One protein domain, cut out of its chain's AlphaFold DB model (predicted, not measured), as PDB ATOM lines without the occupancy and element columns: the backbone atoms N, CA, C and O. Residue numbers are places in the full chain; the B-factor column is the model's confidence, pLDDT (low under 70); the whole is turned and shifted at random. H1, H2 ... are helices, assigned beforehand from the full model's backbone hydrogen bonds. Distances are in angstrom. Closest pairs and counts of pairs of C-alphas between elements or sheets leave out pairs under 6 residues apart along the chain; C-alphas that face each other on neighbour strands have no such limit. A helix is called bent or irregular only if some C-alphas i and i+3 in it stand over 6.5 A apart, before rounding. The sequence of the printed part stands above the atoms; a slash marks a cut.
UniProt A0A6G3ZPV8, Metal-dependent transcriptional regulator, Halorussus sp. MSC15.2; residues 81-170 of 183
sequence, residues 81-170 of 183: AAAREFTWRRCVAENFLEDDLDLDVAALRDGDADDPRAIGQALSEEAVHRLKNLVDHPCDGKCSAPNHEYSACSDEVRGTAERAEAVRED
ATOM      1  N   ALA A  81      57.046  98.602  37.227       83.94
ATOM      2  CA  ALA A  81      55.780  98.952  37.881       83.94
ATOM      3  C   ALA A  81      54.743  99.491  36.877       83.94
ATOM      4  O   ALA A  81      53.613  98.999  36.811       83.94
ATOM      5  N   ALA A  82      55.154 100.421  36.010       88.25
ATOM      6  CA  ALA A  82      54.295 100.958  34.958       88.25
ATOM      7  C   ALA A  82      53.843  99.884  33.947       88.25
ATOM      8  O   ALA A  82      52.667  99.843  33.578       88.25
ATOM      9  N   ALA A  83      54.734  98.986  33.511       86.56
ATOM     10  CA  ALA A  83      54.374  97.863  32.639       86.56
ATOM     11  C   ALA A  83      53.326  96.952  33.297       86.56
ATOM     12  O   ALA A  83      52.374  96.517  32.637       86.56
ATOM     13  N   ARG A  84      53.464  96.700  34.608       82.69
ATOM     14  CA  ARG A  84      52.509  95.884  35.374       82.69
ATOM     15  C   ARG A  84      51.142  96.543  35.406       82.69
ATOM     16  O   ARG A  84      50.140  95.877  35.153       82.69
ATOM     17  N   GLU A  85      51.113  97.846  35.666       85.06
ATOM     18  CA  GLU A  85      49.884  98.628  35.707       85.06
ATOM     19  C   GLU A  85      49.159  98.605  34.355       85.06
ATOM     20  O   GLU A  85      47.972  98.287  34.306       85.06
ATOM     21  N   PHE A  86      49.859  98.866  33.244       86.88
ATOM     22  CA  PHE A  86      49.246  98.807  31.911       86.88
ATOM     23  C   PHE A  86      48.678  97.424  31.596       86.88
ATOM     24  O   PHE A  86      47.566  97.320  31.072       86.88
ATOM     25  N   THR A  87      49.409  96.370  31.957       82.25
ATOM     26  CA  THR A  87      48.966  94.993  31.724       82.25
ATOM     27  C   THR A  87      47.738  94.656  32.567       82.25
ATOM     28  O   THR A  87      46.768  94.114  32.047       82.25
ATOM     29  N   TRP A  88      47.724  95.037  33.846       86.00
ATOM     30  CA  TRP A  88      46.567  94.839  34.718       86.00
ATOM     31  C   TRP A  88      45.320  95.567  34.201       86.00
ATOM     32  O   TRP A  88      44.246  94.971  34.122       86.00
ATOM     33  N   ARG A  89      45.451  96.832  33.785       88.81
ATOM     34  CA  ARG A  89      44.324  97.609  33.238       88.81
ATOM     35  C   ARG A  89      43.753  96.968  31.977       88.81
ATOM     36  O   ARG A  89      42.535  96.967  31.811       88.81
ATOM     37  N   ARG A  90      44.617  96.410  31.119       87.31
ATOM     38  CA  ARG A  90      44.194  95.621  29.957       87.31
ATOM     39  C   ARG A  90      43.384  94.405  30.393       87.31
ATOM     40  O   ARG A  90      42.286  94.241  29.885       87.31
ATOM     41  N   CYS A  91      43.863  93.622  31.359       85.06
ATOM     42  CA  CYS A  91      43.142  92.435  31.827       85.06
ATOM     43  C   CYS A  91      41.753  92.770  32.387       85.06
ATOM     44  O   CYS A  91      40.784  92.069  32.124       85.06
ATOM     45  N   VAL A  92      41.634  93.856  33.157       87.31
ATOM     46  CA  VAL A  92      40.329  94.297  33.679       87.31
ATOM     47  C   VAL A  92      39.370  94.636  32.533       87.31
ATOM     48  O   VAL A  92      38.183  94.330  32.617       87.31
ATOM     49  N   ALA A  93      39.875  95.262  31.467       90.06
ATOM     50  CA  ALA A  93      39.083  95.550  30.280       90.06
ATOM     51  C   ALA A  93      38.747  94.282  29.476       90.06
ATOM     52  O   ALA A  93      37.608  94.154  29.050       90.06
ATOM     53  N   GLU A  94      39.689  93.347  29.306       86.88
ATOM     54  CA  GLU A  94      39.471  92.051  28.639       86.88
ATOM     55  C   GLU A  94      38.325  91.286  29.301       86.88
ATOM     56  O   GLU A  94      37.352  90.966  28.626       86.88
ATOM     57  N   ASN A  95      38.381  91.098  30.622       85.50
ATOM     58  CA  ASN A  95      37.313  90.415  31.351       85.50
ATOM     59  C   ASN A  95      35.976  91.142  31.223       85.50
ATOM     60  O   ASN A  95      34.949  90.512  31.032       85.50
ATOM     61  N   PHE A  96      35.964  92.474  31.289       89.81
ATOM     62  CA  PHE A  96      34.714  93.220  31.135       89.81
ATOM     63  C   PHE A  96      34.107  93.051  29.736       89.81
ATOM     64  O   PHE A  96      32.891  92.956  29.588       89.81
ATOM     65  N   LEU A  97      34.943  93.025  28.700       90.06
ATOM     66  CA  LEU A  97      34.485  92.841  27.326       90.06
ATOM     67  C   LEU A  97      34.011  91.401  27.077       90.06
ATOM     68  O   LEU A  97      33.004  91.216  26.400       90.06
ATOM     69  N   GLU A  98      34.707  90.404  27.625       86.50
ATOM     70  CA  GLU A  98      34.369  88.985  27.466       86.50
ATOM     71  C   GLU A  98      33.163  88.584  28.334       86.50
ATOM     72  O   GLU A  98      32.150  88.134  27.800       86.50
ATOM     73  N   ASP A  99      33.230  88.803  29.650       84.62
ATOM     74  CA  ASP A  99      32.284  88.244  30.625       84.62
ATOM     75  C   ASP A  99      30.978  89.048  30.749       84.62
ATOM     76  O   ASP A  99      29.906  88.472  30.944       84.62
ATOM     77  N   ASP A 100      31.044  90.382  30.656       89.69
ATOM     78  CA  ASP A 100      29.877  91.259  30.845       89.69
ATOM     79  C   ASP A 100      29.256  91.743  29.525       89.69
ATOM     80  O   ASP A 100      28.082  92.133  29.504       89.69
ATOM     81  N   LEU A 101      30.031  91.771  28.434       91.25
ATOM     82  CA  LEU A 101      29.585  92.264  27.125       91.25
ATOM     83  C   LEU A 101      29.513  91.184  26.033       91.25
ATOM     84  O   LEU A 101      29.068  91.506  24.927       91.25
ATOM     85  N   ASP A 102      29.890  89.934  26.333       90.62
ATOM     86  CA  ASP A 102      29.863  88.793  25.405       90.62
ATOM     87  C   ASP A 102      30.612  89.076  24.079       90.62
ATOM     88  O   ASP A 102      30.180  88.669  22.992       90.62
ATOM     89  N   LEU A 103      31.726  89.816  24.140       89.25
ATOM     90  CA  LEU A 103      32.576  90.083  22.979       89.25
ATOM     91  C   LEU A 103      33.680  89.034  22.845       89.25
ATOM     92  O   LEU A 103      34.335  88.659  23.813       89.25
ATOM     93  N   ASP A 104      33.944  88.624  21.605       85.06
ATOM     94  CA  ASP A 104      35.087  87.771  21.272       85.06
ATOM     95  C   ASP A 104      36.378  88.604  21.282       85.06
ATOM     96  O   ASP A 104      36.821  89.123  20.251       85.06
ATOM     97  N   VAL A 105      36.969  88.759  22.468       79.12
ATOM     98  CA  VAL A 105      38.207  89.526  22.664       79.12
ATOM     99  C   VAL A 105      39.391  88.935  21.896       79.12
ATOM    100  O   VAL A 105      40.281  89.677  21.488       79.12
ATOM    101  N   ALA A 106      39.384  87.628  21.613       76.19
ATOM    102  CA  ALA A 106      40.428  86.969  20.830       76.19
ATOM    103  C   ALA A 106      40.395  87.360  19.339       76.19
ATOM    104  O   ALA A 106      41.404  87.227  18.638       76.19
ATOM    105  N   ALA A 107      39.256  87.851  18.843       81.31
ATOM    106  CA  ALA A 107      39.120  88.362  17.481       81.31
ATOM    107  C   ALA A 107      39.536  89.839  17.329       81.31
ATOM    108  O   ALA A 107      39.744  90.286  16.192       81.31
ATOM    109  N   LEU A 108      39.660  90.577  18.439       80.31
ATOM    110  CA  LEU A 108      40.046  91.989  18.456       80.31
ATOM    111  C   LEU A 108      41.549  92.164  18.200       80.31
ATOM    112  O   LEU A 108      42.381  91.337  18.576       80.31
ATOM    113  N   ARG A 109      41.907  93.261  17.534       76.69
ATOM    114  CA  ARG A 109      43.280  93.625  17.168       76.69
ATOM    115  C   ARG A 109      43.677  94.987  17.728       76.69
ATOM    116  O   ARG A 109      42.837  95.800  18.101       76.69
ATOM    117  N   ASP A 110      44.989  95.245  17.715       72.31
ATOM    118  CA  ASP A 110      45.560  96.573  17.962       72.31
ATOM    119  C   ASP A 110      44.862  97.652  17.120       72.31
ATOM    120  O   ASP A 110      44.890  97.608  15.886       72.31
ATOM    121  N   GLY A 111      44.271  98.635  17.803       75.06
ATOM    122  CA  GLY A 111      43.622  99.794  17.183       75.06
ATOM    123  C   GLY A 111      42.145  99.613  16.820       75.06
ATOM    124  O   GLY A 111      41.552 100.541  16.261       75.06
ATOM    125  N   ASP A 112      41.535  98.469  17.138       84.69
ATOM    126  CA  ASP A 112      40.080  98.327  17.081       84.69
ATOM    127  C   ASP A 112      39.401  99.250  18.110       84.69
ATOM    128  O   ASP A 112      39.969  99.595  19.146       84.69
ATOM    129  N   ALA A 113      38.160  99.663  17.827       87.06
ATOM    130  CA  ALA A 113      37.415 100.574  18.705       87.06
ATOM    131  C   ALA A 113      37.209 100.006  20.118       87.06
ATOM    132  O   ALA A 113      37.137 100.769  21.080       87.06
ATOM    133  N   ASP A 114      37.146  98.679  20.210       88.62
ATOM    134  CA  ASP A 114      36.942  97.927  21.440       88.62
ATOM    135  C   ASP A 114      38.251  97.289  21.952       88.62
ATOM    136  O   ASP A 114      38.201  96.353  22.743       88.62
ATOM    137  N   ASP A 115      39.433  97.771  21.524       86.25
ATOM    138  CA  ASP A 115      40.722  97.253  22.010       86.25
ATOM    139  C   ASP A 115      40.806  97.378  23.550       86.25
ATOM    140  O   ASP A 115      40.762  98.495  24.089       86.25
ATOM    141  N   PRO A 116      40.975  96.263  24.286       86.38
ATOM    142  CA  PRO A 116      41.029  96.280  25.745       86.38
ATOM    143  C   PRO A 116      42.165  97.143  26.306       86.38
ATOM    144  O   PRO A 116      42.032  97.705  27.394       86.38
ATOM    145  N   ARG A 117      43.285  97.298  25.587       84.94
ATOM    146  CA  ARG A 117      44.393  98.172  26.014       84.94
ATOM    147  C   ARG A 117      43.961  99.627  26.008       84.94
ATOM    148  O   ARG A 117      44.160 100.330  27.001       84.94
ATOM    149  N   ALA A 118      43.350 100.050  24.902       87.25
ATOM    150  CA  ALA A 118      42.852 101.406  24.727       87.25
ATOM    151  C   ALA A 118      41.783 101.718  25.781       87.25
ATOM    152  O   ALA A 118      41.844 102.753  26.449       87.25
ATOM    153  N   ILE A 119      40.853 100.784  26.006       90.38
ATOM    154  CA  ILE A 119      39.812 100.910  27.032       90.38
ATOM    155  C   ILE A 119      40.428 101.009  28.431       90.38
ATOM    156  O   ILE A 119      40.154 101.973  29.152       90.38
ATOM    157  N   GLY A 120      41.294 100.068  28.815       89.25
ATOM    158  CA  GLY A 120      41.912 100.037  30.144       89.25
ATOM    159  C   GLY A 120      42.710 101.304  30.465       89.25
ATOM    160  O   GLY A 120      42.712 101.783  31.606       89.25
ATOM    161  N   GLN A 121      43.351 101.890  29.455       87.62
ATOM    162  CA  GLN A 121      44.111 103.125  29.600       87.62
ATOM    163  C   GLN A 121      43.239 104.389  29.605       87.62
ATOM    164  O   GLN A 121      43.571 105.354  30.296       87.62
ATOM    165  N   ALA A 122      42.131 104.400  28.863       90.38
ATOM    166  CA  ALA A 122      41.205 105.530  28.826       90.38
ATOM    167  C   ALA A 122      40.445 105.718  30.150       90.38
ATOM    168  O   ALA A 122      40.033 106.834  30.485       90.38
ATOM    169  N   LEU A 123      40.253 104.641  30.916       89.75
ATOM    170  CA  LEU A 123      39.662 104.703  32.250       89.75
ATOM    171  C   LEU A 123      40.584 105.454  33.213       89.75
ATOM    172  O   LEU A 123      41.797 105.313  33.150       89.75
ATOM    173  N   SER A 124      40.027 106.224  34.150       91.75
ATOM    174  CA  SER A 124      40.816 106.759  35.267       91.75
ATOM    175  C   SER A 124      41.233 105.639  36.223       91.75
ATOM    176  O   SER A 124      40.599 104.586  36.251       91.75
ATOM    177  N   GLU A 125      42.251 105.881  37.053       86.00
ATOM    178  CA  GLU A 125      42.681 104.930  38.091       86.00
ATOM    179  C   GLU A 125      41.508 104.506  38.993       86.00
ATOM    180  O   GLU A 125      41.305 103.324  39.256       86.00
ATOM    181  N   GLU A 126      40.669 105.453  39.418       88.56
ATOM    182  CA  GLU A 126      39.483 105.134  40.215       88.56
ATOM    183  C   GLU A 126      38.464 104.295  39.428       88.56
ATOM    184  O   GLU A 126      37.880 103.357  39.976       88.56
ATOM    185  N   ALA A 127      38.237 104.614  38.150       93.31
ATOM    186  CA  ALA A 127      37.266 103.907  37.324       93.31
ATOM    187  C   ALA A 127      37.689 102.458  37.065       93.31
ATOM    188  O   ALA A 127      36.861 101.567  37.229       93.31
ATOM    189  N   VAL A 128      38.961 102.208  36.737       89.50
ATOM    190  CA  VAL A 128      39.459 100.845  36.492       89.50
ATOM    191  C   VAL A 128      39.457 100.001  37.770       89.50
ATOM    192  O   VAL A 128      39.039  98.847  37.740       89.50
ATOM    193  N   HIS A 129      39.782 100.583  38.930       85.44
ATOM    194  CA  HIS A 129      39.666  99.875  40.210       85.44
ATOM    195  C   HIS A 129      38.218  99.549  40.584       85.44
ATOM    196  O   HIS A 129      37.946  98.487  41.143       85.44
ATOM    197  N   ARG A 130      37.272 100.454  40.305       89.81
ATOM    198  CA  ARG A 130      35.846 100.173  40.511       89.81
ATOM    199  C   ARG A 130      35.346  99.115  39.540       89.81
ATOM    200  O   ARG A 130      34.628  98.227  39.985       89.81
ATOM    201  N   LEU A 131      35.754  99.194  38.273       89.44
ATOM    202  CA  LEU A 131      35.433  98.196  37.260       89.44
ATOM    203  C   LEU A 131      35.907  96.822  37.723       89.44
ATOM    204  O   LEU A 131      35.076  95.943  37.859       89.44
ATOM    205  N   LYS A 132      37.166  96.690  38.149       84.00
ATOM    206  CA  LYS A 132      37.743  95.466  38.733       84.00
ATOM    207  C   LYS A 132      36.945  94.860  39.902       84.00
ATOM    208  O   LYS A 132      37.125  93.692  40.217       84.00
ATOM    209  N   ASN A 133      36.131  95.639  40.617       83.38
ATOM    210  CA  ASN A 133      35.273  95.117  41.692       83.38
ATOM    211  C   ASN A 133      33.853  94.762  41.219       83.38
ATOM    212  O   ASN A 133      33.100  94.173  41.991       83.38
ATOM    213  N   LEU A 134      33.476  95.190  40.014       84.06
ATOM    214  CA  LEU A 134      32.207  94.882  39.361       84.06
ATOM    215  C   LEU A 134      32.330  93.652  38.461       84.06
ATOM    216  O   LEU A 134      31.450  92.802  38.530       84.06
ATOM    217  N   VAL A 135      33.409  93.563  37.674       79.31
ATOM    218  CA  VAL A 135      33.737  92.357  36.904       79.31
ATOM    219  C   VAL A 135      34.159  91.256  37.864       79.31
ATOM    220  O   VAL A 135      34.962  91.501  38.775       79.31
ATOM    221  N   ASP A 136      33.658  90.042  37.643       64.56
ATOM    222  CA  ASP A 136      34.291  88.859  38.211       64.56
ATOM    223  C   ASP A 136      35.656  88.761  37.523       64.56
ATOM    224  O   ASP A 136      35.757  88.446  36.343       64.56
ATOM    225  N   HIS A 137      36.711  89.182  38.218       62.78
ATOM    226  CA  HIS A 137      38.075  89.172  37.695       62.78
ATOM    227  C   HIS A 137      38.842  88.005  38.322       62.78
ATOM    228  O   HIS A 137      39.725  88.242  39.161       62.78
ATOM    229  N   PRO A 138      38.494  86.737  38.010       56.97
ATOM    230  CA  PRO A 138      39.347  85.633  38.380       56.97
ATOM    231  C   PRO A 138      40.637  85.826  37.593       56.97
ATOM    232  O   PRO A 138      40.639  85.843  36.366       56.97
ATOM    233  N   CYS A 139      41.755  85.992  38.290       54.75
ATOM    234  CA  CYS A 139      43.031  85.803  37.630       54.75
ATOM    235  C   CYS A 139      43.253  84.297  37.494       54.75
ATOM    236  O   CYS A 139      43.893  83.654  38.316       54.75
ATOM    237  N   ASP A 140      42.648  83.738  36.455       51.31
ATOM    238  CA  ASP A 140      42.748  82.350  35.997       51.31
ATOM    239  C   ASP A 140      44.052  82.079  35.219       51.31
ATOM    240  O   ASP A 140      44.245  81.022  34.633       51.31
ATOM    241  N   GLY A 141      44.972  83.042  35.214       49.03
ATOM    242  CA  GLY A 141      46.237  82.970  34.498       49.03
ATOM    243  C   GLY A 141      46.184  83.372  33.031       49.03
ATOM    244  O   GLY A 141      47.253  83.527  32.440       49.03
ATOM    245  N   LYS A 142      45.006  83.685  32.475       45.41
ATOM    246  CA  LYS A 142      44.904  84.327  31.153       45.41
ATOM    247  C   LYS A 142      45.403  85.770  31.170       45.41
ATOM    248  O   LYS A 142      45.932  86.265  30.178       45.41
ATOM    249  N   CYS A 143      45.296  86.436  32.318       52.53
ATOM    250  CA  CYS A 143      45.869  87.759  32.508       52.53
ATOM    251  C   CYS A 143      47.401  87.670  32.566       52.53
ATOM    252  O   CYS A 143      47.937  87.019  33.460       52.53
ATOM    253  N   SER A 144      48.124  88.358  31.672       50.56
ATOM    254  CA  SER A 144      49.601  88.438  31.672       50.56
ATOM    255  C   SER A 144      50.171  89.451  32.684       50.56
ATOM    256  O   SER A 144      51.361  89.761  32.641       50.56
ATOM    257  N   ALA A 145      49.348  90.002  33.590       49.09
ATOM    258  CA  ALA A 145      49.799  90.998  34.562       49.09
ATOM    259  C   ALA A 145      50.759  90.378  35.590       49.09
ATOM    260  O   ALA A 145      50.499  89.290  36.102       49.09
ATOM    261  N   PRO A 146      51.871  91.034  35.920       42.34
ATOM    262  CA  PRO A 146      52.936  90.363  36.642       42.34
ATOM    263  C   PRO A 146      52.778  90.471  38.182       42.34
ATOM    264  O   PRO A 146      52.299  91.455  38.745       42.34
ATOM    265  N   ASN A 147      53.318  89.467  38.877       40.53
ATOM    266  CA  ASN A 147      52.944  88.977  40.217       40.53
ATOM    267  C   ASN A 147      52.977  89.901  41.459       40.53
ATOM    268  O   ASN A 147      52.230  89.630  42.398       40.53
ATOM    269  N   HIS A 148      53.866  90.900  41.567       40.16
ATOM    270  CA  HIS A 148      54.221  91.456  42.892       40.16
ATOM    271  C   HIS A 148      53.261  92.520  43.461       40.16
ATOM    272  O   HIS A 148      53.328  92.794  44.657       40.16
ATOM    273  N   GLU A 149      52.336  93.063  42.661       35.84
ATOM    274  CA  GLU A 149      51.317  94.025  43.137       35.84
ATOM    275  C   GLU A 149      49.879  93.486  43.062       35.84
ATOM    276  O   GLU A 149      49.002  93.935  43.799       35.84
ATOM    277  N   TYR A 150      49.648  92.441  42.262       47.97
ATOM    278  CA  TYR A 150      48.363  91.756  42.138       47.97
ATOM    279  C   TYR A 150      48.559  90.279  42.460       47.97
ATOM    280  O   TYR A 150      48.705  89.451  41.567       47.97
ATOM    281  N   SER A 151      48.560  89.938  43.753       46.81
ATOM    282  CA  SER A 151      48.722  88.546  44.219       46.81
ATOM    283  C   SER A 151      47.735  87.570  43.565       46.81
ATOM    284  O   SER A 151      48.081  86.410  43.348       46.81
ATOM    285  N   ALA A 152      46.549  88.060  43.186       43.28
ATOM    286  CA  ALA A 152      45.549  87.317  42.429       43.28
ATOM    287  C   ALA A 152      46.057  86.845  41.057       43.28
ATOM    288  O   ALA A 152      45.619  85.805  40.606       43.28
ATOM    289  N   CYS A 153      46.990  87.559  40.426       51.88
ATOM    290  CA  CYS A 153      47.537  87.277  39.093       51.88
ATOM    291  C   CYS A 153      48.976  86.758  39.153       51.88
ATOM    292  O   CYS A 153      49.718  86.847  38.177       51.88
ATOM    293  N   SER A 154      49.384  86.257  40.321       54.12
ATOM    294  CA  SER A 154      50.704  85.668  40.499       54.12
ATOM    295  C   SER A 154      50.833  84.337  39.756       54.12
ATOM    296  O   SER A 154      49.847  83.615  39.614       54.12
ATOM    297  N   ASP A 155      52.050  83.969  39.348       51.47
ATOM    298  CA  ASP A 155      52.354  82.648  38.765       51.47
ATOM    299  C   ASP A 155      51.873  81.480  39.641       51.47
ATOM    300  O   ASP A 155      51.493  80.424  39.139       51.47
ATOM    301  N   GLU A 156      51.822  81.684  40.959       45.81
ATOM    302  CA  GLU A 156      51.281  80.716  41.911       45.81
ATOM    303  C   GLU A 156      49.765  80.525  41.733       45.81
ATOM    304  O   GLU A 156      49.276  79.398  41.792       45.81
ATOM    305  N   VAL A 157      49.021  81.599  41.443       46.41
ATOM    306  CA  VAL A 157      47.585  81.536  41.137       46.41
ATOM    307  C   VAL A 157      47.343  81.020  39.711       46.41
ATOM    308  O   VAL A 157      46.468  80.165  39.549       46.41
ATOM    309  N   ARG A 158      48.172  81.404  38.720       49.38
ATOM    310  CA  ARG A 158      48.142  80.840  37.348       49.38
ATOM    311  C   ARG A 158      48.229  79.311  37.373       49.38
ATOM    312  O   ARG A 158      47.330  78.627  36.891       49.38
ATOM    313  N   GLY A 159      49.224  78.774  38.085       45.62
ATOM    314  CA  GLY A 159      49.428  77.327  38.201       45.62
ATOM    315  C   GLY A 159      48.323  76.585  38.969       45.62
ATOM    316  O   GLY A 159      48.169  75.371  38.813       45.62
ATOM    317  N   THR A 160      47.530  77.277  39.799       50.19
ATOM    318  CA  THR A 160      46.354  76.675  40.457       50.19
ATOM    319  C   THR A 160      45.106  76.670  39.581       50.19
ATOM    320  O   THR A 160      44.330  75.718  39.682       50.19
ATOM    321  N   ALA A 161      44.923  77.671  38.717       47.16
ATOM    322  CA  ALA A 161      43.825  77.726  37.753       47.16
ATOM    323  C   ALA A 161      43.987  76.649  36.670       47.16
ATOM    324  O   ALA A 161      43.090  75.820  36.507       47.16
ATOM    325  N   GLU A 162      45.185  76.532  36.084       42.84
ATOM    326  CA  GLU A 162      45.531  75.470  35.123       42.84
ATOM    327  C   GLU A 162      45.301  74.064  35.710       42.84
ATOM    328  O   GLU A 162      44.790  73.156  35.052       42.84
ATOM    329  N   ARG A 163      45.618  73.876  36.999       43.62
ATOM    330  CA  ARG A 163      45.389  72.610  37.710       43.62
ATOM    331  C   ARG A 163      43.915  72.364  38.043       43.62
ATOM    332  O   ARG A 163      43.520  71.209  38.167       43.62
ATOM    333  N   ALA A 164      43.114  73.411  38.229       48.53
ATOM    334  CA  ALA A 164      41.682  73.296  38.481       48.53
ATOM    335  C   ALA A 164      40.889  73.015  37.194       48.53
ATOM    336  O   ALA A 164      39.898  72.293  37.254       48.53
ATOM    337  N   GLU A 165      41.320  73.537  36.043       41.97
ATOM    338  CA  GLU A 165      40.765  73.202  34.722       41.97
ATOM    339  C   GLU A 165      41.074  71.760  34.313       41.97
ATOM    340  O   GLU A 165      40.143  71.023  33.991       41.97
ATOM    341  N   ALA A 166      42.314  71.297  34.495       46.12
ATOM    342  CA  ALA A 166      42.687  69.906  34.216       46.12
ATOM    343  C   ALA A 166      41.903  68.867  35.050       46.12
ATOM    344  O   ALA A 166      41.778  67.717  34.649       46.12
ATOM    345  N   VAL A 167      41.357  69.250  36.212       49.97
ATOM    346  CA  VAL A 167      40.523  68.365  37.052       49.97
ATOM    347  C   VAL A 167      39.061  68.330  36.584       49.97
ATOM    348  O   VAL A 167      38.342  67.395  36.926       49.97
ATOM    349  N   ARG A 168      38.598  69.311  35.800       43.69
ATOM    350  CA  ARG A 168      37.218  69.347  35.283       43.69
ATOM    351  C   ARG A 168      37.038  68.527  34.004       43.69
ATOM    352  O   ARG A 168      35.927  68.085  33.747       43.69
ATOM    353  N   GLU A 169      38.103  68.296  33.238       44.50
ATOM    354  CA  GLU A 169      38.056  67.480  32.011       44.50
ATOM    355  C   GLU A 169      38.026  65.959  32.279       44.50
ATOM    356  O   GLU A 169      37.575  65.202  31.424       44.50
ATOM    357  N   ASP A 170      38.428  65.496  33.470       42.28
ATOM    358  CA  ASP A 170      38.430  64.066  33.842       42.28
ATOM    359  C   ASP A 170      37.082  63.549  34.408       42.28
ATOM    360  O   ASP A 170      36.923  62.343  34.601       42.28
TER     361      ASP A 170
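AT A GLANCE: This is residues 81 to 170 of the 183 residues of the protein "Metal-dependent transcriptional regulator" of Halorussus sp. MSC15.2 (UniProt A0A6G3ZPV8). The long helix H1 has two short helices, H2 and H3, packed on it on the side away from H4, which is set off from these three beyond the looping stretch 135 to 154. The printed part has 90 residues with four named helices, H1 to H4 in chain order, and no named strand: all helix. It is compact, with a radius of gyration of the C-alphas of 13.4 A and spans of 40 by 28 by 23 A.

IN THESE COORDINATES: H1, residues 81 to 100, runs 27.9 A from C-alpha 81 at (55.780, 98.952, 37.881); it is neither bent nor irregular, but only just: C-alphas 97 and 100 are 6.0 A apart. H2 is residues 116 to 122, 9.8 A, and H3 residues 125 to 134, 14.6 A. H4, residues 155 to 170, runs 23.7 A to C-alpha 170 at (38.430, 64.066, 33.842).

HOW THE PARTS SIT: H1 and H2 touch, closest at the C-alphas of Arg 89 and Gly 120, 4.6 A, at a steep tilt of 65 degrees, opposite ways. H1, with residues 89 to 96 alone, touches H3, closest at the C-alphas of Val 92 and Lys 132, 5.8 A. H4 is apart from H1, H2 and H3. Every O i to N i+4 pair is within hydrogen-bond range in H1, H2 and H3, and 9 of 12 in H4.

THE WHOLE: The printed part has no cut. The links H1 to H2 and H3 to H4 are long. Residues 136 to 170 have pLDDT under 70.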